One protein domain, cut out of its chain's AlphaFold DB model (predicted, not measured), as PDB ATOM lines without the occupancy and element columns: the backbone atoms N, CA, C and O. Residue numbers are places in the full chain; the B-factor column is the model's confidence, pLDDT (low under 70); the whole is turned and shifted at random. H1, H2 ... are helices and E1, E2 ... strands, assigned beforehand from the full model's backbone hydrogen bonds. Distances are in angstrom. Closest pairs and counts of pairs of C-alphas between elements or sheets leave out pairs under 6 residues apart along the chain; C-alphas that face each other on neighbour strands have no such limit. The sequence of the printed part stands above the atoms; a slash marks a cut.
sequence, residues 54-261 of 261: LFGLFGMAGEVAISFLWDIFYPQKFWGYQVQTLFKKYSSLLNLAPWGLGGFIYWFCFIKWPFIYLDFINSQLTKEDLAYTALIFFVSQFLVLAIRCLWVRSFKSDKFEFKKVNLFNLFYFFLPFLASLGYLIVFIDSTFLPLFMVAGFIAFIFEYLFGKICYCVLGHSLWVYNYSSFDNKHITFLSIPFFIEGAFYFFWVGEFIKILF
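This is residues 54 to 261 of the 261 residues of an uncharacterized protein of Candidatus Kuenenbacteria bacterium RIFCSPHIGHO2_02_FULL_39_13 (UniProt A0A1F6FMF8). Crossed helices make the core: H7 runs through the middle, H2 and H6 cross it, and the first part of H1 packs on it at a slant, while a helical hairpin of H4 and H5 runs along one side. Away from that hairpin, a small two-stranded ladder of E1 and E2 follows the ends of H1 and H6; residues 153 to 159, at the end of H4 and just beyond it, stick out. The printed part has 208 residues with seven named helices and two named strands, in the order H1, E1, H2, H3, H4, H5, H6, E2, H7; the class is mostly helix and the sheet is antiparallel. The whole is compact, with a radius of gyration of the C-alphas of 17.7 A and spans of 50 by 48 by 27 A.

E1, residues 79 to 81, and E2, residues 223 to 225, are antiparallel neighbours at 166 degrees, with N 80 and O 224 3.0 A apart and N 224 and O 80 3.1 A apart, within hydrogen-bond range. H6, residues 192 to 218, touches H7, residues 237 to 260, about perpendicular at 72 degrees, only just past steep; their closest C-alphas are Gly 200 and Ile 244, 4.0 A. H1, residues 54 to 73, touches H2, residues 93 to 111, with residues 54 to 60 alone, about perpendicular at 73 degrees, and the closest C-alphas, Gly 56 and Gly 100, are 3.8 A apart. H1 touches H7 at a steep tilt of 46 degrees, opposite ways, closest at the C-alphas of Phe 55 and Val 253, 7.2 A. H2 touches H7 with its closest C-alphas, Gly 103 and Phe 250, 5.9 A apart. H3, residues 117 to 124, touches H2 only at the corner, and only just, with 3 pairs of C-alphas within 8 A, the closest Phe 110 and Leu 118, 6.6 A. H4, residues 127 to 154, and H5, residues 167 to 188, form a helical hairpin at a shallow tilt of 21 degrees, opposite ways, with C-alphas Ser 140 and Pro 176 closest at 4.7 A. H5 has a kink of 64 degrees near residue 176. In H1, H3 and H6 every O i to N i+4 pair is within hydrogen-bond range; the counts are 13 of 15 in H2, 23 of 24 in H4, 16 of 18 in H5 and 18 of 20 in H7.

H1 begins at C-alpha 54, (207.697, 147.846, 217.584). H4 is 40.4 A long, H6 37.3 A and H7 35.7 A; H7 ends at C-alpha 260, (203.180, 137.865, 213.966).

The C-alphas farthest apart, Pro 114 and Lys 156, are 55.1 A apart. The printed part has no cut, and the links E1 to H2, H4 to H5 and E2 to H7 are long. Residues 108 to 124 and 155 to 163 have pLDDT under 70.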
ATOM      1  N   LEU A  54     206.985 149.097 217.327       93.19
ATOM      2  CA  LEU A  54     207.697 147.846 217.584       93.19
ATOM      3  C   LEU A  54     209.192 148.003 217.305       93.19
ATOM      4  O   LEU A  54     209.994 147.692 218.180       93.19
ATOM      5  N   PHE A  55     209.580 148.562 216.156       93.50
ATOM      6  CA  PHE A  55     210.986 148.829 215.856       93.50
ATOM      7  C   PHE A  55     211.636 149.770 216.873       93.50
ATOM      8  O   PHE A  55     212.752 149.505 217.312       93.50
ATOM      9  N   GLY A  56     210.939 150.826 217.297       94.88
ATOM     10  CA  GLY A  56     211.433 151.729 218.333       94.88
ATOM     11  C   GLY A  56     211.673 151.018 219.663       94.88
ATOM     12  O   GLY A  56     212.744 151.149 220.255       94.88
ATOM     13  N   LEU A  57     210.695 150.234 220.123       95.25
ATOM     14  CA  LEU A  57     210.773 149.498 221.386       95.25
ATOM     15  C   LEU A  57     211.860 148.421 221.352       95.25
ATOM     16  O   LEU A  57     212.654 148.334 222.288       95.25
ATOM     17  N   PHE A  58     211.925 147.635 220.275       95.19
ATOM     18  CA  PHE A  58     212.966 146.627 220.091       95.19
ATOM     19  C   PHE A  58     214.349 147.270 219.969       95.19
ATOM     20  O   PHE A  58     215.274 146.815 220.628       95.19
ATOM     21  N   GLY A  59     214.499 148.372 219.230       94.75
ATOM     22  CA  GLY A  59     215.766 149.103 219.144       94.75
ATOM     23  C   GLY A  59     216.264 149.579 220.511       94.75
ATOM     24  O   GLY A  59     217.402 149.308 220.888       94.75
ATOM     25  N   MET A  60     215.384 150.186 221.314       95.50
ATOM     26  CA  MET A  60     215.718 150.577 222.688       95.50
ATOM     27  C   MET A  60     216.056 149.372 223.576       95.50
ATOM     28  O   MET A  60     216.989 149.436 224.377       95.50
ATOM     29  N   ALA A  61     215.315 148.267 223.452       95.44
ATOM     30  CA  ALA A  61     215.580 147.046 224.205       95.44
ATOM     31  C   ALA A  61     216.931 146.418 223.822       95.44
ATOM     32  O   ALA A  61     217.696 146.035 224.707       95.44
ATOM     33  N   GLY A  62     217.249 146.370 222.526       94.56
ATOM     34  CA  GLY A  62     218.535 145.919 221.997       94.56
ATOM     35  C   GLY A  62     219.688 146.773 222.515       94.56
ATOM     36  O   GLY A  62     220.671 146.236 223.018       94.56
ATOM     37  N   GLU A  63     219.529 148.099 222.510       94.50
ATOM     38  CA  GLU A  63     220.507 149.047 223.051       94.50
ATOM     39  C   GLU A  63     220.774 148.838 224.554       94.50
ATOM     40  O   GLU A  63     221.920 148.861 225.021       94.50
ATOM     41  N   VAL A  64     219.716 148.585 225.331       96.06
ATOM     42  CA  VAL A  64     219.832 148.243 226.756       96.06
ATOM     43  C   VAL A  64     220.536 146.898 226.938       96.06
ATOM     44  O   VAL A  64     221.419 146.795 227.792       96.06
ATOM     45  N   ALA A  65     220.183 145.886 226.143       94.69
ATOM     46  CA  ALA A  65     220.764 144.551 226.228       94.69
ATOM     47  C   ALA A  65     222.265 144.563 225.914       94.69
ATOM     48  O   ALA A  65     223.057 144.039 226.697       94.69
ATOM     49  N   ILE A  66     222.676 145.221 224.828       95.19
ATOM     50  CA  ILE A  66     224.087 145.299 224.441       95.19
ATOM     51  C   ILE A  66     224.909 146.130 225.431       95.19
ATOM     52  O   ILE A  66     226.033 145.756 225.751       95.19
ATOM     53  N   SER A  67     224.339 147.202 225.995       95.50
ATOM     54  CA  SER A  67     225.002 147.991 227.045       95.50
ATOM     55  C   SER A  67     225.175 147.190 228.333       95.50
ATOM     56  O   SER A  67     226.214 147.262 228.989       95.50
ATOM     57  N   PHE A  68     224.159 146.406 228.699       94.69
ATOM     58  CA  PHE A  68     224.229 145.510 229.845       94.69
ATOM     59  C   PHE A  68     225.294 144.431 229.637       94.69
ATOM     60  O   PHE A  68     226.108 144.208 230.532       94.69
ATOM     61  N   LEU A  69     225.323 143.803 228.456       92.81
ATOM     62  CA  LEU A  69     226.371 142.855 228.097       92.81
ATOM     63  C   LEU A  69     227.735 143.536 228.163       92.81
ATOM     64  O   LEU A  69     228.619 143.021 228.832       92.81
ATOM     65  N   TRP A  70     227.898 144.718 227.571       93.00
ATOM     66  CA  TRP A  70     229.151 145.470 227.595       93.00
ATOM     67  C   TRP A  70     229.691 145.675 229.017       93.00
ATOM     68  O   TRP A  70     230.863 145.393 229.269       93.00
ATOM     69  N   ASP A  71     228.837 146.074 229.962       91.00
ATOM     70  CA  ASP A  71     229.213 146.295 231.366       91.00
ATOM     71  C   ASP A  71     229.681 145.010 232.092       91.00
ATOM     72  O   ASP A  71     230.371 145.090 233.110       91.00
ATOM     73  N   ILE A  72     229.357 143.814 231.580       88.38
ATOM     74  CA  ILE A  72     229.890 142.535 232.093       88.38
ATOM     75  C   ILE A  72     231.347 142.318 231.638       88.38
ATOM     76  O   ILE A  72     232.164 141.718 232.352       88.38
ATOM     77  N   PHE A  73     231.701 142.794 230.444       86.69
ATOM     78  CA  PHE A  73     233.041 142.615 229.877       86.69
ATOM     79  C   PHE A  73     233.987 143.742 230.285       86.69
ATOM     80  O   PHE A  73     235.140 143.467 230.635       86.69
ATOM     81  N   TYR A  74     233.494 144.980 230.306       86.81
ATOM     82  CA  TYR A  74     234.317 146.176 230.405       86.81
ATOM     83  C   TYR A  74     233.885 147.083 231.566       86.81
ATOM     84  O   TYR A  74     232.698 147.277 231.805       86.81
ATOM     85  N   PRO A  75     234.847 147.683 232.293       83.00
ATOM     86  CA  PRO A  75     234.548 148.511 233.464       83.00
ATOM     87  C   PRO A  75     233.990 149.896 233.111       83.00
ATOM     88  O   PRO A  75     233.361 150.543 233.947       83.00
ATOM     89  N   GLN A  76     234.261 150.383 231.901       88.19
ATOM     90  CA  GLN A  76     233.787 151.671 231.416       88.19
ATOM     91  C   GLN A  76     232.685 151.430 230.381       88.19
ATOM     92  O   GLN A  76     232.800 150.569 229.513       88.19
ATOM     93  N   LYS A  77     231.599 152.196 230.483       91.50
ATOM     94  CA  LYS A  77     230.462 152.091 229.558       91.50
ATOM     95  C   LYS A  77     230.890 152.474 228.155       91.50
ATOM     96  O   LYS A  77     231.658 153.424 228.027       91.50
ATOM     97  N   PHE A  78     230.354 151.838 227.118       92.81
ATOM     98  CA  PHE A  78     230.671 152.231 225.746       92.81
ATOM     99  C   PHE A  78     230.145 153.634 225.409       92.81
ATOM    100  O   PHE A  78     230.910 154.515 225.006       92.81
ATOM    101  N   TRP A  79     228.854 153.860 225.658       94.62
ATOM    102  CA  TRP A  79     228.193 155.162 225.598       94.62
ATOM    103  C   TRP A  79     227.390 155.422 226.879       94.62
ATOM    104  O   TRP A  79     227.250 154.558 227.749       94.62
ATOM    105  N   GLY A  80     226.872 156.639 227.028       94.38
ATOM    106  CA  GLY A  80     225.923 156.957 228.089       94.38
ATOM    107  C   GLY A  80     225.025 158.135 227.742       94.38
ATOM    108  O   GLY A  80     225.515 159.210 227.381       94.38
ATOM    109  N   TYR A  81     223.718 157.944 227.915       93.50
ATOM    110  CA  TYR A  81     222.714 158.987 227.704       93.50
ATOM    111  C   TYR A  81     222.728 160.025 228.821       93.50
ATOM    112  O   TYR A  81     222.995 159.711 229.984       93.50
ATOM    113  N   GLN A  82     222.432 161.273 228.462       90.69
ATOM    114  CA  GLN A  82     222.411 162.406 229.391       90.69
ATOM    115  C   GLN A  82     220.996 162.909 229.686       90.69
ATOM    116  O   GLN A  82     220.771 163.497 230.740       90.69
ATOM    117  N   VAL A  83     220.036 162.637 228.799       88.50
ATOM    118  CA  VAL A  83     218.676 163.190 228.862       88.50
ATOM    119  C   VAL A  83     217.647 162.064 228.874       88.50
ATOM    120  O   VAL A  83     217.779 161.110 228.109       88.50
ATOM    121  N   GLN A  84     216.632 162.170 229.744       88.56
ATOM    122  CA  GLN A  84     215.535 161.194 229.903       88.56
ATOM    123  C   GLN A  84     216.007 159.733 229.860       88.56
ATOM    124  O   GLN A  84     215.506 158.891 229.114       88.56
ATOM    125  N   THR A  85     217.045 159.463 230.644       91.50
ATOM    126  CA  THR A  85     217.797 158.217 230.589       91.50
ATOM    127  C   THR A  85     216.994 157.041 231.129       91.50
ATOM    128  O   THR A  85     216.335 157.164 232.161       91.50
ATOM    129  N   LEU A  86     217.161 155.876 230.515       89.94
ATOM    130  CA  LEU A  86     216.651 154.593 230.987       89.94
ATOM    131  C   LEU A  86     217.802 153.702 231.461       89.94
ATOM    132  O   LEU A  86     218.932 153.861 231.003       89.94
ATOM    133  N   PHE A  87     217.503 152.788 232.394       87.75
ATOM    134  CA  PHE A  87     218.382 151.720 232.899       87.75
ATOM    135  C   PHE A  87     219.870 152.081 232.971       87.75
ATOM    136  O   PHE A  87     220.614 151.880 232.019       87.75
ATOM    137  N   LYS A  88     220.338 152.620 234.104       90.06
ATOM    138  CA  LYS A  88     221.754 153.002 234.288       90.06
ATOM    139  C   LYS A  88     222.321 153.891 233.157       90.06
ATOM    140  O   LYS A  88     223.540 153.956 233.013       90.06
ATOM    141  N   LYS A  89     221.489 154.639 232.421       93.75
ATOM    142  CA  LYS A  89     221.874 155.479 231.268       93.75
ATOM    143  C   LYS A  89     222.254 154.717 229.991       93.75
ATOM    144  O   LYS A  89     222.978 155.272 229.167       93.75
ATOM    145  N   TYR A  90     221.783 153.481 229.831       94.69
ATOM    146  CA  TYR A  90     222.031 152.669 228.635       94.69
ATOM    147  C   TYR A  90     221.245 153.137 227.410       94.69
ATOM    148  O   TYR A  90     221.747 153.028 226.300       94.69
ATOM    149  N   SER A  91     220.053 153.698 227.613       95.12
ATOM    150  CA  SER A  91     219.235 154.277 226.542       95.12
ATOM    151  C   SER A  91     218.518 155.545 227.034       95.12
ATOM    152  O   SER A  91     218.718 155.981 228.176       95.12
ATOM    153  N   SER A  92     217.677 156.140 226.193       93.44
ATOM    154  CA  SER A  92     216.840 157.305 226.493       93.44
ATOM    155  C   SER A  92     215.439 157.117 225.923       93.44
ATOM    156  O   SER A  92     215.282 156.561 224.841       93.44
ATOM    157  N   LEU A  93     214.417 157.648 226.599       90.94
ATOM    158  CA  LEU A  93     213.060 157.716 226.033       90.94
ATOM    159  C   LEU A  93     213.017 158.489 224.709       90.94
ATOM    160  O   LEU A  93     212.181 158.208 223.855       90.94
ATOM    161  N   LEU A  94     213.953 159.422 224.513       91.06
ATOM    162  CA  LEU A  94     214.069 160.192 223.280       91.06
ATOM    163  C   LEU A  94     214.530 159.337 222.087       91.06
ATOM    164  O   LEU A  94     214.352 159.747 220.946       91.06
ATOM    165  N   ASN A  95     215.059 158.132 222.314       90.75
ATOM    166  CA  ASN A  95     215.519 157.255 221.239       90.75
ATOM    167  C   ASN A  95     214.426 156.417 220.586       90.75
ATOM    168  O   ASN A  95     214.695 155.799 219.559       90.75
ATOM    169  N   LEU A  96     213.203 156.402 221.125       92.25
ATOM    170  CA  LEU A  96     212.130 155.571 220.578       92.25
ATOM    171  C   LEU A  96     211.896 155.855 219.089       92.25
ATOM    172  O   LEU A  96     211.863 154.941 218.271       92.25
ATOM    173  N   ALA A  97     211.759 157.132 218.732       91.25
ATOM    174  CA  ALA A  97     211.487 157.532 217.358       91.25
ATOM    175  C   ALA A  97     212.699 157.375 216.418       91.25
ATOM    176  O   ALA A  97     212.505 156.845 215.323       91.25
ATOM    177  N   PRO A  98     213.933 157.759 216.806       90.19
ATOM    178  CA  PRO A  98     215.137 157.431 216.042       90.19
ATOM    179  C   PRO A  98     215.297 155.934 215.767       90.19
ATOM    180  O   PRO A  98     215.537 155.560 214.623       90.19
ATOM    181  N   TRP A  99     215.085 155.068 216.767       93.00
ATOM    182  CA  TRP A  99     215.128 153.617 216.564       93.00
ATOM    183  C   TRP A  99     213.990 153.117 215.674       93.00
ATOM    184  O   TRP A  99     214.224 152.271 214.816       93.00
ATOM    185  N   GLY A 100     212.780 153.669 215.814       92.69
ATOM    186  CA  GLY A 100     211.659 153.354 214.929       92.69
ATOM    187  C   GLY A 100     211.952 153.710 213.468       92.69
ATOM    188  O   GLY A 100     211.661 152.927 212.565       92.69
ATOM    189  N   LEU A 101     212.589 154.861 213.224       88.75
ATOM    190  CA  LEU A 101     213.053 155.252 211.890       88.75
ATOM    191  C   LEU A 101     214.181 154.357 211.389       88.75
ATOM    192  O   LEU A 101     214.140 153.934 210.238       88.75
ATOM    193  N   GLY A 102     215.163 154.057 212.241       85.88
ATOM    194  CA  GLY A 102     216.251 153.137 211.924       85.88
ATOM    195  C   GLY A 102     215.704 151.785 211.476       85.88
ATOM    196  O   GLY A 102     216.017 151.333 210.379       85.88
ATOM    197  N   GLY A 103     214.797 151.197 212.259       87.00
ATOM    198  CA  GLY A 103     214.120 149.949 211.918       87.00
ATOM    199  C   GLY A 103     213.363 150.011 210.592       87.00
ATOM    200  O   GLY A 103     213.439 149.061 209.824       87.00
ATOM    201  N   PHE A 104     212.730 151.137 210.246       83.38
ATOM    202  CA  PHE A 104     212.145 151.324 208.911       83.38
ATOM    203  C   PHE A 104     213.166 151.424 207.787       83.38
ATOM    204  O   PHE A 104     212.901 150.911 206.704       83.38
ATOM    205  N   ILE A 105     214.296 152.095 208.010       77.12
ATOM    206  CA  ILE A 105     215.378 152.176 207.022       77.12
ATOM    207  C   ILE A 105     215.896 150.767 206.753       77.12
ATOM    208  O   ILE A 105     215.961 150.363 205.596       77.12
ATOM    209  N   TYR A 106     216.164 149.991 207.807       76.00
ATOM    210  CA  TYR A 106     216.514 148.583 207.675       76.00
ATOM    211  C   TYR A 106     215.396 147.818 206.963       76.00
ATOM    212  O   TYR A 106     215.627 147.208 205.931       76.00
ATOM    213  N   TRP A 107     214.147 147.928 207.392       75.38
ATOM    214  CA  TRP A 107     213.051 147.217 206.741       75.38
ATOM    215  C   TRP A 107     212.918 147.558 205.245       75.38
ATOM    216  O   TRP A 107     212.761 146.670 204.408       75.38
ATOM    217  N   PHE A 108     213.075 148.826 204.871       68.38
ATOM    218  CA  PHE A 108     213.057 149.269 203.480       68.38
ATOM    219  C   PHE A 108     214.256 148.734 202.686       68.38
ATOM    220  O   PHE A 108     214.070 148.218 201.582       68.38
ATOM    221  N   CYS A 109     215.462 148.796 203.260       64.38
ATOM    222  CA  CYS A 109     216.680 148.238 202.674       64.38
ATOM    223  C   CYS A 109     216.594 146.725 202.452       64.38
ATOM    224  O   CYS A 109     217.163 146.248 201.480       64.38
ATOM    225  N   PHE A 110     215.881 145.987 203.308       63.84
ATOM    226  CA  PHE A 110     215.818 144.522 203.265       63.84
ATOM    227  C   PHE A 110     214.593 143.970 202.513       63.84
ATOM    228  O   PHE A 110     214.606 142.814 202.100       63.84
ATOM    229  N   ILE A 111     213.528 144.762 202.318       59.50
ATOM    230  CA  ILE A 111     212.264 144.264 201.727       59.50
ATOM    231  C   ILE A 111     211.887 144.944 200.419       59.50
ATOM    232  O   ILE A 111     211.211 144.344 199.590       59.50
ATOM    233  N   LYS A 112     212.242 146.217 200.236       52.84
ATOM    234  CA  LYS A 112     211.731 147.020 199.114       52.84
ATOM    235  C   LYS A 112     212.822 147.651 198.265       52.84
ATOM    236  O   LYS A 112     212.495 148.394 197.339       52.84
ATOM    237  N   TRP A 113     214.093 147.370 198.545       51.25
ATOM    238  CA  TRP A 113     215.167 147.895 197.718       51.25
ATOM    239  C   TRP A 113     215.184 147.186 196.352       51.25
ATOM    240  O   TRP A 113     215.227 145.959 196.317       51.25
ATOM    241  N   PRO A 114     215.180 147.919 195.222       43.59
ATOM    242  CA  PRO A 114     214.975 147.365 193.876       43.59
ATOM    243  C   PRO A 114     216.154 146.550 193.310       43.59
ATOM    244  O   PRO A 114     216.212 146.313 192.104       43.59
ATOM    245  N   PHE A 115     217.099 146.100 194.141       51.25
ATOM    246  CA  PHE A 115     218.066 145.103 193.696       51.25
ATOM    247  C   PHE A 115     217.414 143.720 193.795       51.25
ATOM    248  O   PHE A 115     217.082 143.252 194.878       51.25
ATOM    249  N   ILE A 116     217.269 143.085 192.633       50.09
ATOM    250  CA  ILE A 116     216.585 141.816 192.314       50.09
ATOM    251  C   ILE A 116     216.947 140.623 193.240       50.09
ATOM    252  O   ILE A 116     216.284 139.593 193.216       50.09
ATOM    253  N   TYR A 117     217.959 140.751 194.101       53.28
ATOM    254  CA  TYR A 117     218.469 139.682 194.962       53.28
ATOM    255  C   TYR A 117     217.717 139.487 196.292       53.28
ATOM    256  O   TYR A 117     217.743 138.387 196.833       53.28
ATOM    257  N   LEU A 118     217.026 140.496 196.836       55.25
ATOM    258  CA  LEU A 118     216.401 140.370 198.168       55.25
ATOM    259  C   LEU A 118     215.112 139.546 198.174       55.25
ATOM    260  O   LEU A 118     214.868 138.819 199.133       55.25
ATOM    261  N   ASP A 119     214.312 139.599 197.107       57.25
ATOM    262  CA  ASP A 119     213.141 138.722 196.970       57.25
ATOM    263  C   ASP A 119     213.568 137.250 196.851       57.25
ATOM    264  O   ASP A 119     212.919 136.367 197.409       57.25
ATOM    265  N   PHE A 120     214.713 136.992 196.207       55.97
ATOM    266  CA  PHE A 120     215.326 135.667 196.141       55.97
ATOM    267  C   PHE A 120     215.797 135.192 197.523       55.97
ATOM    268  O   PHE A 120     215.388 134.119 197.961       55.97
ATOM    269  N   ILE A 121     216.559 136.008 198.257       60.31
ATOM    270  CA  ILE A 121     217.033 135.670 199.613       60.31
ATOM    271  C   ILE A 121     215.857 135.442 200.574       60.31
ATOM    272  O   ILE A 121     215.827 134.446 201.293       60.31
ATOM    273  N   ASN A 122     214.846 136.318 200.550       62.81
ATOM    274  CA  ASN A 122     213.648 136.171 201.381       62.81
ATOM    275  C   ASN A 122     212.840 134.912 201.022       62.81
ATOM    276  O   ASN A 122     212.206 134.336 201.898       62.81
ATOM    277  N   SER A 123     212.865 134.468 199.759       63.97
ATOM    278  CA  SER A 123     212.224 133.211 199.349       63.97
ATOM    279  C   SER A 123     212.979 131.954 199.796       63.97
ATOM    280  O   SER A 123     212.384 130.880 199.849       63.97
ATOM    281  N   GLN A 124     214.269 132.081 200.123       69.94
ATOM    282  CA  GLN A 124     215.102 130.977 200.603       69.94
ATOM    283  C   GLN A 124     215.133 130.856 202.125       69.94
ATOM    284  O   GLN A 124     215.402 129.772 202.636       69.94
ATOM    285  N   LEU A 125     214.862 131.942 202.851       81.88
ATOM    286  CA  LEU A 125     214.916 131.947 204.306       81.88
ATOM    287  C   LEU A 125     213.727 131.176 204.900       81.88
ATOM    288  O   LEU A 125     212.573 131.597 204.793       81.88
ATOM    289  N   THR A 126     214.007 130.055 205.559       86.62
ATOM    290  CA  THR A 126     212.974 129.247 206.220       86.62
ATOM    291  C   THR A 126     212.798 129.629 207.693       86.62
ATOM    292  O   THR A 126     213.629 130.315 208.298       86.62
ATOM    293  N   LYS A 127     211.707 129.163 208.318       86.69
ATOM    294  CA  LYS A 127     211.517 129.323 209.772       86.69
ATOM    295  C   LYS A 127     212.575 128.547 210.554       86.69
ATOM    296  O   LYS A 127     212.958 128.962 211.643       86.69
ATOM    297  N   GLU A 128     213.046 127.437 210.000       90.62
ATOM    298  CA  GLU A 128     214.117 126.613 210.539       90.62
ATOM    299  C   GLU A 128     215.448 127.370 210.532       90.62
ATOM    300  O   GLU A 128     216.148 127.359 211.542       90.62
ATOM    301  N   ASP A 129     215.760 128.116 209.471       90.31
ATOM    302  CA  ASP A 129     216.968 128.951 209.420       90.31
ATOM    303  C   ASP A 129     216.946 130.050 210.483       90.31
ATOM    304  O   ASP A 129     217.956 130.291 211.151       90.31
ATOM    305  N   LEU A 130     215.777 130.657 210.706       88.25
ATOM    306  CA  LEU A 130     215.530 131.583 211.815       88.25
ATOM    307  C   LEU A 130     215.552 130.885 213.191       88.25
ATOM    308  O   LEU A 130     215.852 131.490 214.212       88.25
ATOM    309  N   ALA A 131     215.256 129.597 213.296       91.25
ATOM    310  CA  ALA A 131     215.459 128.893 214.559       91.25
ATOM    311  C   ALA A 131     216.958 128.636 214.800       91.25
ATOM    312  O   ALA A 131     217.469 128.881 215.897       91.25
ATOM    313  N   TYR A 132     217.683 128.193 213.770       93.19
ATOM    314  CA  TYR A 132     219.097 127.842 213.864       93.19
ATOM    315  C   TYR A 132     219.988 129.041 214.130       93.19
ATOM    316  O   TYR A 132     220.840 128.993 215.014       93.19
ATOM    317  N   THR A 133     219.782 130.143 213.422       93.69
ATOM    318  CA  THR A 133     220.599 131.345 213.614       93.69
ATOM    319  C   THR A 133     220.380 131.979 214.992       93.69
ATOM    320  O   THR A 133     221.351 132.436 215.603       93.69
ATOM    321  N   ALA A 134     219.158 131.918 215.537       92.31
ATOM    322  CA  ALA A 134     218.869 132.305 216.917       92.31
ATOM    323  C   ALA A 134     219.532 131.348 217.921       92.31
ATOM    324  O   ALA A 134     220.177 131.791 218.872       92.31
ATOM    325  N   LEU A 135     219.436 130.033 217.696       95.75
ATOM    326  CA  LEU A 135     220.077 129.027 218.541       95.75
ATOM    327  C   LEU A 135     221.599 129.220 218.591       95.75
ATOM    328  O   LEU A 135     222.174 129.242 219.677       95.75
ATOM    329  N   ILE A 136     222.243 129.412 217.435       96.81
ATOM    330  CA  ILE A 136     223.682 129.679 217.329       96.81
ATOM    331  C   ILE A 136     224.046 130.935 218.120       96.81
ATOM    332  O   ILE A 136     225.035 130.910 218.857       96.81
ATOM    333  N   PHE A 137     223.232 131.993 218.037       95.50
ATOM    334  CA  PHE A 137     223.465 133.233 218.776       95.50
ATOM    335  C   PHE A 137     223.445 132.969 220.284       95.50
ATOM    336  O   PHE A 137     224.413 133.266 220.979       95.50
ATOM    337  N   PHE A 138     222.375 132.351 220.796       95.50
ATOM    338  CA  PHE A 138     222.213 132.117 222.232       95.50
ATOM    339  C   PHE A 138     223.227 131.118 222.797       95.50
ATOM    340  O   PHE A 138     223.764 131.349 223.881       95.50
ATOM    341  N   VAL A 139     223.538 130.040 222.069       97.25
ATOM    342  CA  VAL A 139     224.570 129.071 222.474       97.25
ATOM    343  C   VAL A 139     225.939 129.742 222.506       97.25
ATOM    344  O   VAL A 139     226.657 129.621 223.499       97.25
ATOM    345  N   SER A 140     226.289 130.509 221.473       96.50
ATOM    346  CA  SER A 140     227.561 131.234 221.424       96.50
ATOM    347  C   SER A 140     227.643 132.294 222.523       96.50
ATOM    348  O   SER A 140     228.658 132.389 223.208       96.50
ATOM    349  N   GLN A 141     226.561 133.039 222.769       95.62
ATOM    350  CA  GLN A 141     226.472 134.018 223.853       95.62
ATOM    351  C   GLN A 141     226.670 133.355 225.219       95.62
ATOM    352  O   GLN A 141     227.423 133.865 226.050       95.62
ATOM    353  N   PHE A 142     226.037 132.201 225.446       95.62
ATOM    354  CA  PHE A 142     226.218 131.429 226.670       95.62
ATOM    355  C   PHE A 142     227.666 130.958 226.831       95.62
ATOM    356  O   PHE A 142     228.233 131.117 227.908       95.62
ATOM    357  N   LEU A 143     228.296 130.442 225.771       95.00
ATOM    358  CA  LEU A 143     229.693 130.002 225.801       95.00
ATOM    359  C   LEU A 143     230.656 131.156 226.098       95.00
ATOM    360  O   LEU A 143     231.531 131.013 226.953       95.00
ATOM    361  N   VAL A 144     230.477 132.310 225.450       93.06
ATOM    362  CA  VAL A 144     231.280 133.514 225.709       93.06
ATOM    363  C   VAL A 144     231.111 133.956 227.167       93.06
ATOM    364  O   VAL A 144     232.096 134.193 227.865       93.06
ATOM    365  N   LEU A 145     229.883 133.993 227.691       92.00
ATOM    366  CA  LEU A 145     229.646 134.337 229.097       92.00
ATOM    367  C   LEU A 145     230.212 133.288 230.070       92.00
ATOM    368  O   LEU A 145     230.780 133.650 231.099       92.00
ATOM    369  N   ALA A 146     230.111 131.997 229.754       91.31
ATOM    370  CA  ALA A 146     230.637 130.920 230.585       91.31
ATOM    371  C   ALA A 146     232.168 130.974 230.662       91.31
ATOM    372  O   ALA A 146     232.729 130.989 231.759       91.31
ATOM    373  N   ILE A 147     232.847 131.083 229.515       88.94
ATOM    374  CA  ILE A 147     234.305 131.240 229.446       88.94
ATOM    375  C   ILE A 147     234.722 132.512 230.189       88.94
ATOM    376  O   ILE A 147     235.653 132.470 230.991       88.94
ATOM    377  N   ARG A 148     233.997 133.623 230.005       83.94
ATOM    378  CA  ARG A 148     234.220 134.868 230.746       83.94
ATOM    379  C   ARG A 148     234.164 134.651 232.262       83.94
ATOM    380  O   ARG A 148     235.094 135.051 232.964       83.94
ATOM    381  N   CYS A 149     233.115 134.003 232.762       85.94
ATOM    382  CA  CYS A 149     232.940 133.701 234.183       85.94
ATOM    383  C   CYS A 149     234.047 132.786 234.729       85.94
ATOM    384  O   CYS A 149     234.601 133.057 235.797       85.94
ATOM    385  N   LEU A 150     234.408 131.731 233.991       84.69
ATOM    386  CA  LEU A 150     235.495 130.821 234.363       84.69
ATOM    387  C   LEU A 150     236.846 131.544 234.397       84.69
ATOM    388  O   LEU A 150     237.630 131.341 235.324       84.69
ATOM    389  N   TRP A 151     237.103 132.437 233.442       78.25
ATOM    390  CA  TRP A 151     238.340 133.212 233.376       78.25
ATOM    391  C   TRP A 151     238.453 134.196 234.544       78.25
ATOM    392  O   TRP A 151     239.480 134.226 235.224       78.25
ATOM    393  N   VAL A 152     237.389 134.957 234.829       77.00
ATOM    394  CA  VAL A 152     237.337 135.884 235.975       77.00
ATOM    395  C   VAL A 152     237.608 135.143 237.288       77.00
ATOM    396  O   VAL A 152     238.342 135.644 238.136       77.00
ATOM    397  N   ARG A 153     237.061 133.929 237.449       71.88
ATOM    398  CA  ARG A 153     237.282 133.098 238.641       71.88
ATOM    399  C   ARG A 153     238.726 132.598 238.755       71.88
ATOM    400  O   ARG A 153     239.273 132.592 239.858       71.88
ATOM    401  N   SER A 154     239.321 132.168 237.646       71.25
ATOM    402  CA  SER A 154     240.669 131.582 237.616       71.25
ATOM    403  C   SER A 154     241.777 132.621 237.786       71.25
ATOM    404  O   SER A 154     242.788 132.348 238.428       71.25
ATOM    405  N   PHE A 155     241.584 133.837 237.270       62.97
ATOM    406  CA  PHE A 155     242.588 134.897 237.304       62.97
ATOM    407  C   PHE A 155     242.140 136.026 238.238       62.97
ATOM    408  O   PHE A 155     241.660 137.068 237.805       62.97
ATOM    409  N   LYS A 156     242.353 135.832 239.549       57.34
ATOM    410  CA  LYS A 156     242.090 136.810 240.631       57.34
ATOM    411  C   LYS A 156     242.909 138.117 240.551       57.34
ATOM    412  O   LYS A 156     242.898 138.894 241.499       57.34
ATOM    413  N   SER A 157     243.677 138.348 239.485       51.59
ATOM    414  CA  SER A 157     244.678 139.418 239.432       51.59
ATOM    415  C   SER A 157     244.186 140.648 238.664       51.59
ATOM    416  O   SER A 157     243.628 140.536 237.573       51.59
ATOM    417  N   ASP A 158     244.511 141.829 239.194       48.41
ATOM    418  CA  ASP A 158     244.279 143.144 238.587       48.41
ATOM    419  C   ASP A 158     245.016 143.387 237.254       48.41
ATOM    420  O   ASP A 158     244.745 144.379 236.577       48.41
ATOM    421  N   LYS A 159     245.892 142.473 236.807       49.59
ATOM    422  CA  LYS A 159     246.570 142.520 235.493       49.59
ATOM    423  C   LYS A 159     245.673 142.019 234.358       49.59
ATOM    424  O   LYS A 159     246.021 141.123 233.597       49.59
ATOM    425  N   PHE A 160     244.468 142.556 234.296       52.91
ATOM    426  CA  PHE A 160     243.379 141.958 233.547       52.91
ATOM    427  C   PHE A 160     243.305 142.531 232.119       52.91
ATOM    428  O   PHE A 160     242.811 143.641 231.917       52.91
ATOM    429  N   GLU A 161     243.781 141.792 231.111       58.03
ATOM    430  CA  GLU A 161     243.779 142.244 229.705       58.03
ATOM    431  C   GLU A 161     242.365 142.419 229.131       58.03
ATOM    432  O   GLU A 161     242.130 143.358 228.376       58.03
ATOM    433  N   PHE A 162     241.390 141.618 229.576       58.22
ATOM    434  CA  PHE A 162     239.981 141.737 229.172       58.22
ATOM    435  C   PHE A 162     239.270 143.010 229.660       58.22
ATOM    436  O   PHE A 162     238.186 143.317 229.181       58.22
ATOM    437  N   LYS A 163     239.844 143.763 230.613       65.69
ATOM    438  CA  LYS A 163     239.284 145.060 231.047       65.69
ATOM    439  C   LYS A 163     239.601 146.157 230.027       65.69
ATOM    440  O   LYS A 163     238.936 147.190 230.023       65.69
ATOM    441  N   LYS A 164     240.626 145.957 229.191       77.50
ATOM    442  CA  LYS A 164     241.019 146.905 228.148       77.50
ATOM    443  C   LYS A 164     240.273 146.574 226.866       77.50
ATOM    444  O   LYS A 164     240.240 145.425 226.436       77.50
ATOM    445  N   VAL A 165     239.715 147.587 226.223       82.69
ATOM    446  CA  VAL A 165     239.148 147.427 224.884       82.69
ATOM    447  C   VAL A 165     240.311 147.297 223.900       82.69
ATOM    448  O   VAL A 165     241.069 148.244 223.703       82.69
ATOM    449  N   ASN A 166     240.483 146.108 223.327       84.44
ATOM    450  CA  ASN A 166     241.429 145.818 222.250       84.44
ATOM    451  C   ASN A 166     240.723 144.966 221.179       84.44
ATOM    452  O   ASN A 166     239.605 144.499 221.401       84.44
ATOM    453  N   LEU A 167     241.358 144.770 220.021       84.56
ATOM    454  CA  LEU A 167     240.750 144.042 218.900       84.56
ATOM    455  C   LEU A 167     240.341 142.610 219.266       84.56
ATOM    456  O   LEU A 167     239.268 142.171 218.868       84.56
ATOM    457  N   PHE A 168     241.157 141.903 220.050       86.25
ATOM    458  CA  PHE A 168     240.865 140.534 220.471       86.25
ATOM    459  C   PHE A 168     239.619 140.464 221.366       86.25
ATOM    460  O   PHE A 168     238.717 139.669 221.115       86.25
ATOM    461  N   ASN A 169     239.523 141.339 222.369       86.44
ATOM    462  CA  ASN A 169     238.384 141.383 223.286       86.44
ATOM    463  C   ASN A 169     237.106 141.854 222.582       86.44
ATOM    464  O   ASN A 169     236.025 141.345 222.874       86.44
ATOM    465  N   LEU A 170     237.223 142.797 221.640       89.12
ATOM    466  CA  LEU A 170     236.107 143.211 220.790       89.12
ATOM    467  C   LEU A 170     235.626 142.044 219.926       89.12
ATOM    468  O   LEU A 170     234.440 141.742 219.938       89.12
ATOM    469  N   PHE A 171     236.532 141.343 219.242       91.12
ATOM    470  CA  PHE A 171     236.183 140.160 218.453       91.12
ATOM    471  C   PHE A 171     235.480 139.098 219.306       91.12
ATOM    472  O   PHE A 171     234.452 138.561 218.906       91.12
ATOM    473  N   TYR A 172     235.992 138.844 220.510       91.44
ATOM    474  CA  TYR A 172     235.384 137.914 221.454       91.44
ATOM    475  C   TYR A 172     233.979 138.345 221.904       91.44
ATOM    476  O   TYR A 172     233.090 137.505 222.003       91.44
ATOM    477  N   PHE A 173     233.766 139.643 222.139       93.00
ATOM    478  CA  PHE A 173     232.452 140.201 222.470       93.00
ATOM    479  C   PHE A 173     231.444 140.004 221.329       93.00
ATOM    480  O   PHE A 173     230.319 139.584 221.581       93.00
ATOM    481  N   PHE A 174     231.864 140.232 220.082       95.19
ATOM    482  CA  PHE A 174     231.020 140.068 218.893       95.19
ATOM    483  C   PHE A 174     230.911 138.621 218.395       95.19
ATOM    484  O   PHE A 174     230.179 138.365 217.441       95.19
ATOM    485  N   LEU A 175     231.606 137.658 219.008       95.62
ATOM    486  CA  LEU A 175     231.622 136.269 218.549       95.62
ATOM    487  C   LEU A 175     230.217 135.652 218.382       95.62
ATOM    488  O   LEU A 175     230.014 134.974 217.377       95.62
ATOM    489  N   PRO A 176     229.234 135.887 219.277       96.00
ATOM    490  CA  PRO A 176     227.883 135.352 219.101       96.00
ATOM    491  C   PRO A 176     227.192 135.879 217.844       96.00
ATOM    492  O   PRO A 176     226.618 135.103 217.083       96.00
ATOM    493  N   PHE A 177     227.318 137.181 217.588       95.81
ATOM    494  CA  PHE A 177     226.838 137.811 216.363       95.81
ATOM    495  C   PHE A 177     227.550 137.243 215.125       95.81
ATOM    496  O   PHE A 177     226.895 136.824 214.172       95.81
ATOM    497  N   LEU A 178     228.884 137.164 215.153       96.44
ATOM    498  CA  LEU A 178     229.684 136.660 214.032       96.44
ATOM    499  C   LEU A 178     229.388 135.189 213.713       96.44
ATOM    500  O   LEU A 178     229.377 134.820 212.542       96.44
ATOM    501  N   ALA A 179     229.124 134.359 214.724       96.88
ATOM    502  CA  ALA A 179     228.758 132.958 214.535       96.88
ATOM    503  C   ALA A 179     227.412 132.819 213.804       96.88
ATOM    504  O   ALA A 179     227.313 132.074 212.827       96.88
ATOM    505  N   SER A 180     226.392 133.573 214.224       96.31
ATOM    506  CA  SER A 180     225.080 133.550 213.567       96.31
ATOM    507  C   SER A 180     225.103 134.164 212.173       96.31
ATOM    508  O   SER A 180     224.484 133.626 211.256       96.31
ATOM    509  N   LEU A 181     225.849 135.254 211.985       95.00
ATOM    510  CA  LEU A 181     226.070 135.828 210.662       95.00
ATOM    511  C   LEU A 181     226.826 134.846 209.749       95.00
ATOM    512  O   LEU A 181     226.478 134.700 208.581       95.00
ATOM    513  N   GLY A 182     227.814 134.131 210.288       95.75
ATOM    514  CA  GLY A 182     228.548 133.088 209.577       95.75
ATOM    515  C   GLY A 182     227.634 131.980 209.054       95.75
ATOM    516  O   GLY A 182     227.797 131.566 207.911       95.75
ATOM    517  N   TYR A 183     226.631 131.557 209.835       95.31
ATOM    518  CA  TYR A 183     225.628 130.606 209.349       95.31
ATOM    519  C   TYR A 183     224.869 131.157 208.137       95.31
ATOM    520  O   TYR A 183     224.803 130.479 207.115       95.31
ATOM    521  N   LEU A 184     224.348 132.389 208.214       91.31
ATOM    522  CA  LEU A 184     223.612 132.994 207.094       91.31
ATOM    523  C   LEU A 184     224.469 133.074 205.827       91.31
ATOM    524  O   LEU A 184     223.994 132.753 204.744       91.31
ATOM    525  N   ILE A 185     225.738 133.457 205.965       92.62
ATOM    526  CA  ILE A 185     226.671 133.590 204.839       92.62
ATOM    527  C   ILE A 185     226.979 132.236 204.191       92.62
ATOM    528  O   ILE A 185     227.066 132.151 202.969       92.62
ATOM    529  N   VAL A 186     227.205 131.200 205.003       94.44
ATOM    530  CA  VAL A 186     227.672 129.889 204.524       94.44
ATOM    531  C   VAL A 186     226.526 129.032 203.998       94.44
ATOM    532  O   VAL A 186     226.706 128.334 203.002       94.44
ATOM    533  N   PHE A 187     225.373 129.058 204.668       91.75
ATOM    534  CA  PHE A 187     224.272 128.135 204.392       91.75
ATOM    535  C   PHE A 187     223.110 128.764 203.626       91.75
ATOM    536  O   PHE A 187     222.357 128.016 203.010       91.75
ATOM    537  N   ILE A 188     222.967 130.095 203.646       88.62
ATOM    538  CA  ILE A 188     221.879 130.793 202.948       88.62
ATOM    539  C   ILE A 188     222.435 131.568 201.758       88.62
ATOM    540  O   ILE A 188     222.305 131.123 200.623       88.62
ATOM    541  N   ASP A 189     223.088 132.708 202.001       87.00
ATOM    542  CA  ASP A 189     223.630 133.542 200.931       87.00
ATOM    543  C   ASP A 189     224.741 134.483 201.435       87.00
ATOM    544  O   ASP A 189     224.609 135.197 202.434       87.00
ATOM    545  N   SER A 190     225.853 134.548 200.705       89.00
ATOM    546  CA  SER A 190     226.982 135.423 201.047       89.00
ATOM    547  C   SER A 190     226.670 136.930 201.005       89.00
ATOM    548  O   SER A 190     227.385 137.722 201.624       89.00
ATOM    549  N   THR A 191     225.595 137.343 200.327       86.31
ATOM    550  CA  THR A 191     225.140 138.739 200.214       86.31
ATOM    551  C   THR A 191     224.658 139.338 201.537       86.31
ATOM    552  O   THR A 191     224.651 140.564 201.671       86.31
ATOM    553  N   PHE A 192     224.353 138.521 202.553       86.38
ATOM    554  CA  PHE A 192     224.051 139.014 203.900       86.38
ATOM    555  C   PHE A 192     225.191 139.862 204.483       86.38
ATOM    556  O   PHE A 192     224.933 140.878 205.129       86.38
ATOM    557  N   LEU A 193     226.454 139.502 204.221       90.38
ATOM    558  CA  LEU A 193     227.604 140.258 204.720       90.38
ATOM    559  C   LEU A 193     227.638 141.704 204.192       90.38
ATOM    560  O   LEU A 193     227.562 142.626 205.011       90.38
ATOM    561  N   PRO A 194     227.734 141.954 202.867       88.19
ATOM    562  CA  PRO A 194     227.747 143.318 202.350       88.19
ATOM    563  C   PRO A 194     226.462 144.077 202.693       88.19
ATOM    564  O   PRO A 194     226.527 145.280 202.934       88.19
ATOM    565  N   LEU A 195     225.315 143.395 202.793       85.00
ATOM    566  CA  LEU A 195     224.050 144.011 203.183       85.00
ATOM    567  C   LEU A 195     224.101 144.598 204.603       85.00
ATOM    568  O   LEU A 195     223.833 145.789 204.783       85.00
ATOM    569  N   PHE A 196     224.503 143.808 205.605       89.62
ATOM    570  CA  PHE A 196     224.636 144.304 206.980       89.62
ATOM    571  C   PHE A 196     225.750 145.343 207.115       89.62
ATOM    572  O   PHE A 196     225.594 146.307 207.866       89.62
ATOM    573  N   MET A 197     226.848 145.201 206.365       90.94
ATOM    574  CA  MET A 197     227.922 146.197 206.347       90.94
ATOM    575  C   MET A 197     227.439 147.551 205.818       90.94
ATOM    576  O   MET A 197     227.680 148.574 206.460       90.94
ATOM    577  N   VAL A 198     226.736 147.574 204.682       88.31
ATOM    578  CA  VAL A 198     226.194 148.809 204.094       88.31
ATOM    579  C   VAL A 198     225.160 149.429 205.024       88.31
ATOM    580  O   VAL A 198     225.232 150.622 205.314       88.31
ATOM    581  N   ALA A 199     224.231 148.628 205.540       86.56
ATOM    582  CA  ALA A 199     223.178 149.127 206.409       86.56
ATOM    583  C   ALA A 199     223.737 149.647 207.751       86.56
ATOM    584  O   ALA A 199     223.331 150.710 208.220       86.56
ATOM    585  N   GLY A 200     224.730 148.964 208.330       90.38
ATOM    586  CA  GLY A 200     225.452 149.434 209.513       90.38
ATOM    587  C   GLY A 200     226.245 150.717 209.258       90.38
ATOM    588  O   GLY A 200     226.234 151.627 210.084       90.38
ATOM    589  N   PHE A 201     226.879 150.854 208.091       91.00
ATOM    590  CA  PHE A 201     227.587 152.082 207.727       91.00
ATOM    591  C   PHE A 201     226.636 153.271 207.521       91.00
ATOM    592  O   PHE A 201     226.913 154.377 207.982       91.00
ATOM    593  N   ILE A 202     225.484 153.040 206.885       89.25
ATOM    594  CA  ILE A 202     224.422 154.043 206.762       89.25
ATOM    595  C   ILE A 202     223.958 154.479 208.157       89.25
ATOM    596  O   ILE A 202     223.930 155.677 208.441       89.25
ATOM    597  N   ALA A 203     223.669 153.533 209.053       89.75
ATOM    598  CA  ALA A 203     223.254 153.841 210.419       89.75
ATOM    599  C   ALA A 203     224.318 154.616 211.205       89.75
ATOM    600  O   ALA A 203     223.978 155.577 211.887       89.75
ATOM    601  N   PHE A 204     225.601 154.287 211.041       91.62
ATOM    602  CA  PHE A 204     226.708 155.052 211.619       91.62
ATOM    603  C   PHE A 204     226.711 156.525 211.170       91.62
ATOM    604  O   PHE A 204     226.909 157.426 211.987       91.62
ATOM    605  N   ILE A 205     226.457 156.791 209.883       91.25
ATOM    606  CA  ILE A 205     226.344 158.162 209.364       91.25
ATOM    607  C   ILE A 205     225.115 158.864 209.954       91.25
ATOM    608  O   ILE A 205     225.215 160.012 210.393       91.25
ATOM    609  N   PHE A 206     223.963 158.190 209.975       89.69
ATOM    610  CA  PHE A 206     222.729 158.752 210.523       89.69
ATOM    611  C   PHE A 206     222.853 159.067 212.010       89.69
ATOM    612  O   PHE A 206     222.452 160.154 212.415       89.69
ATOM    613  N   GLU A 207     223.457 158.179 212.796       89.44
ATOM    614  CA  GLU A 207     223.766 158.400 214.209       89.44
ATOM    615  C   GLU A 207     224.576 159.686 214.393       89.44
ATOM    616  O   GLU A 207     224.227 160.541 215.208       89.44
ATOM    617  N   TYR A 208     225.649 159.852 213.616       91.38
ATOM    618  CA  TYR A 208     226.491 161.039 213.705       91.38
ATOM    619  C   TYR A 208     225.700 162.317 213.410       91.38
ATOM    620  O   TYR A 208     225.705 163.256 214.210       91.38
ATOM    621  N   LEU A 209     224.980 162.349 212.284       91.62
ATOM    622  CA  LEU A 209     224.166 163.502 211.899       91.62
ATOM    623  C   LEU A 209     223.077 163.788 212.939       91.62
ATOM    624  O   LEU A 209     222.867 164.942 213.318       91.62
ATOM    625  N   PHE A 210     222.427 162.743 213.445       90.00
ATOM    626  CA  PHE A 210     221.415 162.839 214.484       90.00
ATOM    627  C   PHE A 210     221.991 163.405 215.785       90.00
ATOM    628  O   PHE A 210     221.398 164.311 216.374       90.00
ATOM    629  N   GLY A 211     223.182 162.963 216.191       89.94
ATOM    630  CA  GLY A 211     223.895 163.481 217.356       89.94
ATOM    631  C   GLY A 211     224.208 164.971 217.232       89.94
ATOM    632  O   GLY A 211     223.995 165.727 218.185       89.94
ATOM    633  N   LYS A 212     224.624 165.427 216.042       91.38
ATOM    634  CA  LYS A 212     224.854 166.855 215.756       91.38
ATOM    635  C   LYS A 212     223.567 167.665 215.798       91.38
ATOM    636  O   LYS A 212     223.546 168.731 216.410       91.38
ATOM    637  N   ILE A 213     222.492 167.163 215.192       90.62
ATOM    638  CA  ILE A 213     221.180 167.821 215.227       90.62
ATOM    639  C   ILE A 213     220.698 167.940 216.676       90.62
ATOM    640  O   ILE A 213     220.298 169.025 217.099       90.62
ATOM    641  N   CYS A 214     220.809 166.866 217.463       89.00
ATOM    642  CA  CYS A 214     220.471 166.874 218.882       89.00
ATOM    643  C   CYS A 214     221.285 167.917 219.645       89.00
ATOM    644  O   CYS A 214     220.697 168.710 220.374       89.00
ATOM    645  N   TYR A 215     222.602 167.981 219.435       89.44
ATOM    646  CA  TYR A 215     223.453 168.989 220.069       89.44
ATOM    647  C   TYR A 215     223.017 170.419 219.723       89.44
ATOM    648  O   TYR A 215     222.866 171.251 220.615       89.44
ATOM    649  N   CYS A 216     222.738 170.701 218.448       88.19
ATOM    650  CA  CYS A 216     222.269 172.015 218.000       88.19
ATOM    651  C   CYS A 216     220.903 172.399 218.593       88.19
ATOM    652  O   CYS A 216     220.647 173.575 218.857       88.19
ATOM    653  N   VAL A 217     220.010 171.427 218.793       87.44
ATOM    654  CA  VAL A 217     218.644 171.662 219.286       87.44
ATOM    655  C   VAL A 217     218.590 171.750 220.814       87.44
ATOM    656  O   VAL A 217     217.926 172.639 221.352       87.44
ATOM    657  N   LEU A 218     219.293 170.853 221.504       85.12
ATOM    658  CA  LEU A 218     219.329 170.747 222.965       85.12
ATOM    659  C   LEU A 218     220.344 171.705 223.605       85.12
ATOM    660  O   LEU A 218     220.226 172.023 224.787       85.12
ATOM    661  N   GLY A 219     221.359 172.141 222.854       84.06
ATOM    662  CA  GLY A 219     222.520 172.873 223.373       84.06
ATOM    663  C   GLY A 219     223.546 171.989 224.092       84.06
ATOM    664  O   GLY A 219     224.518 172.504 224.635       84.06
ATOM    665  N   HIS A 220     223.329 170.672 224.126       85.44
ATOM    666  CA  HIS A 220     224.202 169.673 224.745       85.44
ATOM    667  C   HIS A 220     223.974 168.289 224.115       85.44
ATOM    668  O   HIS A 220     222.974 168.060 223.434       85.44
ATOM    669  N   SER A 221     224.905 167.358 224.322       88.25
ATOM    670  CA  SER A 221     224.859 166.027 223.705       88.25
ATOM    671  C   SER A 221     223.788 165.132 224.339       88.25
ATOM    672  O   SER A 221     223.729 165.008 225.563       88.25
ATOM    673  N   LEU A 222     222.984 164.458 223.507       90.31
ATOM    674  CA  LEU A 222     221.988 163.477 223.965       90.31
ATOM    675  C   LEU A 222     222.657 162.238 224.589       90.31
ATOM    676  O   LEU A 222     222.230 161.758 225.643       90.31
ATOM    677  N   TRP A 223     223.745 161.774 223.979       93.06
ATOM    678  CA  TRP A 223     224.633 160.733 224.493       93.06
ATOM    679  C   TRP A 223     226.097 161.130 224.289       93.06
ATOM    680  O   TRP A 223     226.409 162.083 223.570       93.06
ATOM    681  N   VAL A 224     226.998 160.401 224.946       93.81
ATOM    682  CA  VAL A 224     228.449 160.553 224.780       93.81
ATOM    683  C   VAL A 224     229.116 159.189 224.666       93.81
ATOM    684  O   VAL A 224     228.814 158.288 225.452       93.81
ATOM    685  N   TYR A 225     230.040 159.052 223.717       92.62
ATOM    686  CA  TYR A 225     230.920 157.891 223.602       92.62
ATOM    687  C   TYR A 225     232.134 158.032 224.527       92.62
ATOM    688  O   TYR A 225     232.686 159.117 224.711       92.62
ATOM    689  N   ASN A 226     232.567 156.921 225.117       90.94
ATOM    690  CA  ASN A 226     233.630 156.910 226.124       90.94
ATOM    691  C   ASN A 226     234.967 156.353 225.617       90.94
ATOM    692  O   ASN A 226     235.970 156.459 226.323       90.94
ATOM    693  N   TYR A 227     234.991 155.786 224.410       86.50
ATOM    694  CA  TYR A 227     236.163 155.139 223.823       86.50
ATOM    695  C   TYR A 227     236.535 155.763 222.487       86.50
ATOM    696  O   TYR A 227     235.691 155.834 221.596       86.50
ATOM    697  N   SER A 228     237.803 156.169 222.342       85.69
ATOM    698  CA  SER A 228     238.399 156.678 221.090       85.69
ATOM    699  C   SER A 228     237.479 157.631 220.322       85.69
ATOM    700  O   SER A 228     237.307 157.518 219.111       85.69
ATOM    701  N   SER A 229     236.808 158.513 221.061       87.12
ATOM    702  CA  SER A 229     235.726 159.328 220.536       87.12
ATOM    703  C   SER A 229     236.247 160.641 219.959       87.12
ATOM    704  O   SER A 229     237.132 161.260 220.553       87.12
ATOM    705  N   PHE A 230     235.638 161.110 218.877       84.50
ATOM    706  CA  PHE A 230     235.964 162.373 218.212       84.50
ATOM    707  C   PHE A 230     234.774 163.335 218.262       84.50
ATOM    708  O   PHE A 230     233.691 162.956 218.713       84.50
ATOM    709  N   ASP A 231     235.002 164.583 217.838       84.50
ATOM    710  CA  ASP A 231     233.980 165.636 217.744       84.50
ATOM    711  C   ASP A 231     233.134 165.738 219.024       84.50
ATOM    712  O   ASP A 231     231.973 165.350 219.061       84.50
ATOM    713  N   ASN A 232     233.752 166.165 220.129       80.50
ATOM    714  CA  ASN A 232     233.086 166.313 221.433       80.50
ATOM    715  C   ASN A 232     232.368 165.049 221.943       80.50
ATOM    716  O   ASN A 232     231.376 165.135 222.665       80.50
ATOM    717  N   LYS A 233     232.915 163.872 221.620       85.38
ATOM    718  CA  LYS A 233     232.390 162.555 222.007       85.38
ATOM    719  C   LYS A 233     231.091 162.147 221.303       85.38
ATOM    720  O   LYS A 233     230.407 161.244 221.785       85.38
ATOM    721  N   HIS A 234     230.765 162.776 220.174       83.69
ATOM    722  CA  HIS A 234     229.575 162.451 219.383       83.69
ATOM    723  C   HIS A 234     229.718 161.186 218.540       83.69
ATOM    724  O   HIS A 234     228.708 160.610 218.152       83.69
ATOM    725  N   ILE A 235     230.945 160.738 218.258       86.88
ATOM    726  CA  ILE A 235     231.183 159.569 217.408       86.88
ATOM    727  C   ILE A 235     232.443 158.818 217.829       86.88
ATOM    728  O   ILE A 235     233.382 159.406 218.369       86.88
ATOM    729  N   THR A 236     232.485 157.520 217.551       90.81
ATOM    730  CA  THR A 236     233.689 156.691 217.645       90.81
ATOM    731  C   THR A 236     233.672 155.658 216.530       90.81
ATOM    732  O   THR A 236     232.649 155.032 216.298       90.81
ATOM    733  N   PHE A 237     234.788 155.419 215.841       89.69
ATOM    734  CA  PHE A 237     234.828 154.359 214.820       89.69
ATOM    735  C   PHE A 237     234.607 152.961 215.411       89.69
ATOM    736  O   PHE A 237     234.209 152.041 214.701       89.69
ATOM    737  N   LEU A 238     234.794 152.811 216.727       90.31
ATOM    738  CA  LEU A 238     234.494 151.575 217.440       90.31
ATOM    739  C   LEU A 238     232.995 151.247 217.464       90.31
ATOM    740  O   LEU A 238     232.656 150.128 217.830       90.31
ATOM    741  N   SER A 239     232.105 152.183 217.108       91.56
ATOM    742  CA  SER A 239     230.663 151.933 217.044       91.56
ATOM    743  C   SER A 239     230.231 151.299 215.720       91.56
ATOM    744  O   SER A 239     229.129 150.773 215.646       91.56
ATOM    745  N   ILE A 240     231.078 151.291 214.680       92.31
ATOM    746  CA  ILE A 240     230.728 150.688 213.381       92.31
ATOM    747  C   ILE A 240     230.321 149.210 213.535       92.31
ATOM    748  O   ILE A 240     229.249 148.859 213.044       92.31
ATOM    749  N   PRO A 241     231.074 148.347 214.251       92.88
ATOM    750  CA  PRO A 241     230.646 146.968 214.491       92.88
ATOM    751  C   PRO A 241     229.287 146.860 215.196       92.88
ATOM    752  O   PRO A 241     228.483 146.014 214.821       92.88
ATOM    753  N   PHE A 242     228.991 147.760 216.143       93.75
ATOM    754  CA  PHE A 242     227.690 147.808 216.820       93.75
ATOM    755  C   PHE A 242     226.554 148.160 215.861       93.75
ATOM    756  O   PHE A 242     225.465 147.614 215.983       93.75
ATOM    757  N   PHE A 243     226.789 149.038 214.883       93.25
ATOM    758  CA  PHE A 243     225.776 149.361 213.877       93.25
ATOM    759  C   PHE A 243     225.555 148.233 212.868       93.25
ATOM    760  O   PHE A 243     224.433 148.052 212.397       93.25
ATOM    761  N   ILE A 244     226.591 147.452 212.551       92.94
ATOM    762  CA  ILE A 244     226.455 146.242 211.728       92.94
ATOM    763  C   ILE A 244     225.662 145.175 212.496       92.94
ATOM    764  O   ILE A 244     224.730 144.591 211.945       92.94
ATOM    765  N   GLU A 245     225.968 144.962 213.778       94.12
ATOM    766  CA  GLU A 245     225.173 144.089 214.649       94.12
ATOM    767  C   GLU A 245     223.732 144.600 214.788       94.12
ATOM    768  O   GLU A 245     222.788 143.821 214.690       94.12
ATOM    769  N   GLY A 246     223.539 145.914 214.927       92.44
ATOM    770  CA  GLY A 246     222.226 146.554 214.939       92.44
ATOM    771  C   GLY A 246     221.436 146.291 213.656       92.44
ATOM    772  O   GLY A 246     220.245 145.997 213.721       92.44
ATOM    773  N   ALA A 247     222.092 146.310 212.493       90.38
ATOM    774  CA  ALA A 247     221.472 145.953 211.218       90.38
ATOM    775  C   ALA A 247     220.978 144.503 211.199       90.38
ATOM    776  O   ALA A 247     219.849 144.232 210.790       90.38
ATOM    777  N   PHE A 248     221.811 143.579 211.679       91.00
ATOM    778  CA  PHE A 248     221.445 142.175 211.835       91.00
ATOM    779  C   PHE A 248     220.291 141.998 212.823       91.00
ATOM    780  O   PHE A 248     219.324 141.301 212.528       91.00
ATOM    781  N   TYR A 249     220.333 142.690 213.957       92.25
ATOM    782  CA  TYR A 249     219.254 142.697 214.935       92.25
ATOM    783  C   TYR A 249     217.930 143.200 214.338       92.25
ATOM    784  O   TYR A 249     216.888 142.582 214.541       92.25
ATOM    785  N   PHE A 250     217.944 144.276 213.551       89.94
ATOM    786  CA  PHE A 250     216.724 144.778 212.916       89.94
ATOM    787  C   PHE A 250     216.187 143.876 211.813       89.94
ATOM    788  O   PHE A 250     214.970 143.815 211.640       89.94
ATOM    789  N   PHE A 251     217.055 143.146 211.112       87.75
ATOM    790  CA  PHE A 251     216.622 142.074 210.221       87.75
ATOM    791  C   PHE A 251     215.801 141.028 210.989       87.75
ATOM    792  O   PHE A 251     214.668 140.749 210.606       87.75
ATOM    793  N   TRP A 252     216.287 140.562 212.144       87.25
ATOM    794  CA  TRP A 252     215.532 139.652 213.014       87.25
ATOM    795  C   TRP A 252     214.209 140.204 213.502       87.25
ATOM    796  O   TRP A 252     213.202 139.500 213.478       87.25
ATOM    797  N   VAL A 253     214.208 141.455 213.962       89.19
ATOM    798  CA  VAL A 253     212.980 142.117 214.407       89.19
ATOM    799  C   VAL A 253     211.983 142.184 213.250       89.19
ATOM    800  O   VAL A 253     210.810 141.891 213.449       89.19
ATOM    801  N   GLY A 254     212.447 142.495 212.037       86.19
ATOM    802  CA  GLY A 254     211.626 142.489 210.829       86.19
ATOM    803  C   GLY A 254     211.017 141.118 210.532       86.19
ATOM    804  O   GLY A 254     209.802 141.025 210.364       86.19
ATOM    805  N   GLU A 255     211.823 140.053 210.518       84.56
ATOM    806  CA  GLU A 255     211.331 138.687 210.281       84.56
ATOM    807  C   GLU A 255     210.373 138.214 211.381       84.56
ATOM    808  O   GLU A 255     209.333 137.625 211.095       84.56
ATOM    809  N   PHE A 256     210.661 138.534 212.643       83.75
ATOM    810  CA  PHE A 256     209.774 138.221 213.759       83.75
ATOM    811  C   PHE A 256     208.423 138.933 213.633       83.75
ATOM    812  O   PHE A 256     207.375 138.313 213.806       83.75
ATOM    813  N   ILE A 257     208.431 140.222 213.284       83.81
ATOM    814  CA  ILE A 257     207.210 140.999 213.069       83.81
ATOM    815  C   ILE A 257     206.379 140.404 211.921       83.81
ATOM    816  O   ILE A 257     205.173 140.258 212.091       83.81
ATOM    817  N   LYS A 258     206.994 139.997 210.800       80.00
ATOM    818  CA  LYS A 258     206.281 139.323 209.691       80.00
ATOM    819  C   LYS A 258     205.611 138.012 210.098       80.00
ATOM    820  O   LYS A 258     204.644 137.601 209.478       80.00
ATOM    821  N   ILE A 259     206.166 137.296 211.075       79.81
ATOM    822  CA  ILE A 259     205.570 136.043 211.555       79.81
ATOM    823  C   ILE A 259     204.322 136.330 212.402       79.81
ATOM    824  O   ILE A 259     203.415 135.500 212.451       79.81
ATOM    825  N   LEU A 260     204.277 137.482 213.078       77.56
ATOM    826  CA  LEU A 260     203.180 137.865 213.966       77.56
ATOM    827  C   LEU A 260     201.971 138.492 213.251       77.56
ATOM    828  O   LEU A 260     200.880 138.449 213.821       77.56
ATOM    829  N   PHE A 261     202.156 139.081 212.065       78.38
ATOM    830  CA  PHE A 261     201.139 139.845 211.327       78.38
ATOM    831  C   PHE A 261     201.046 139.406 209.867       78.38
ATOM    832  O   PHE A 261     199.902 139.278 209.377       78.38
TER     833      PHE A 261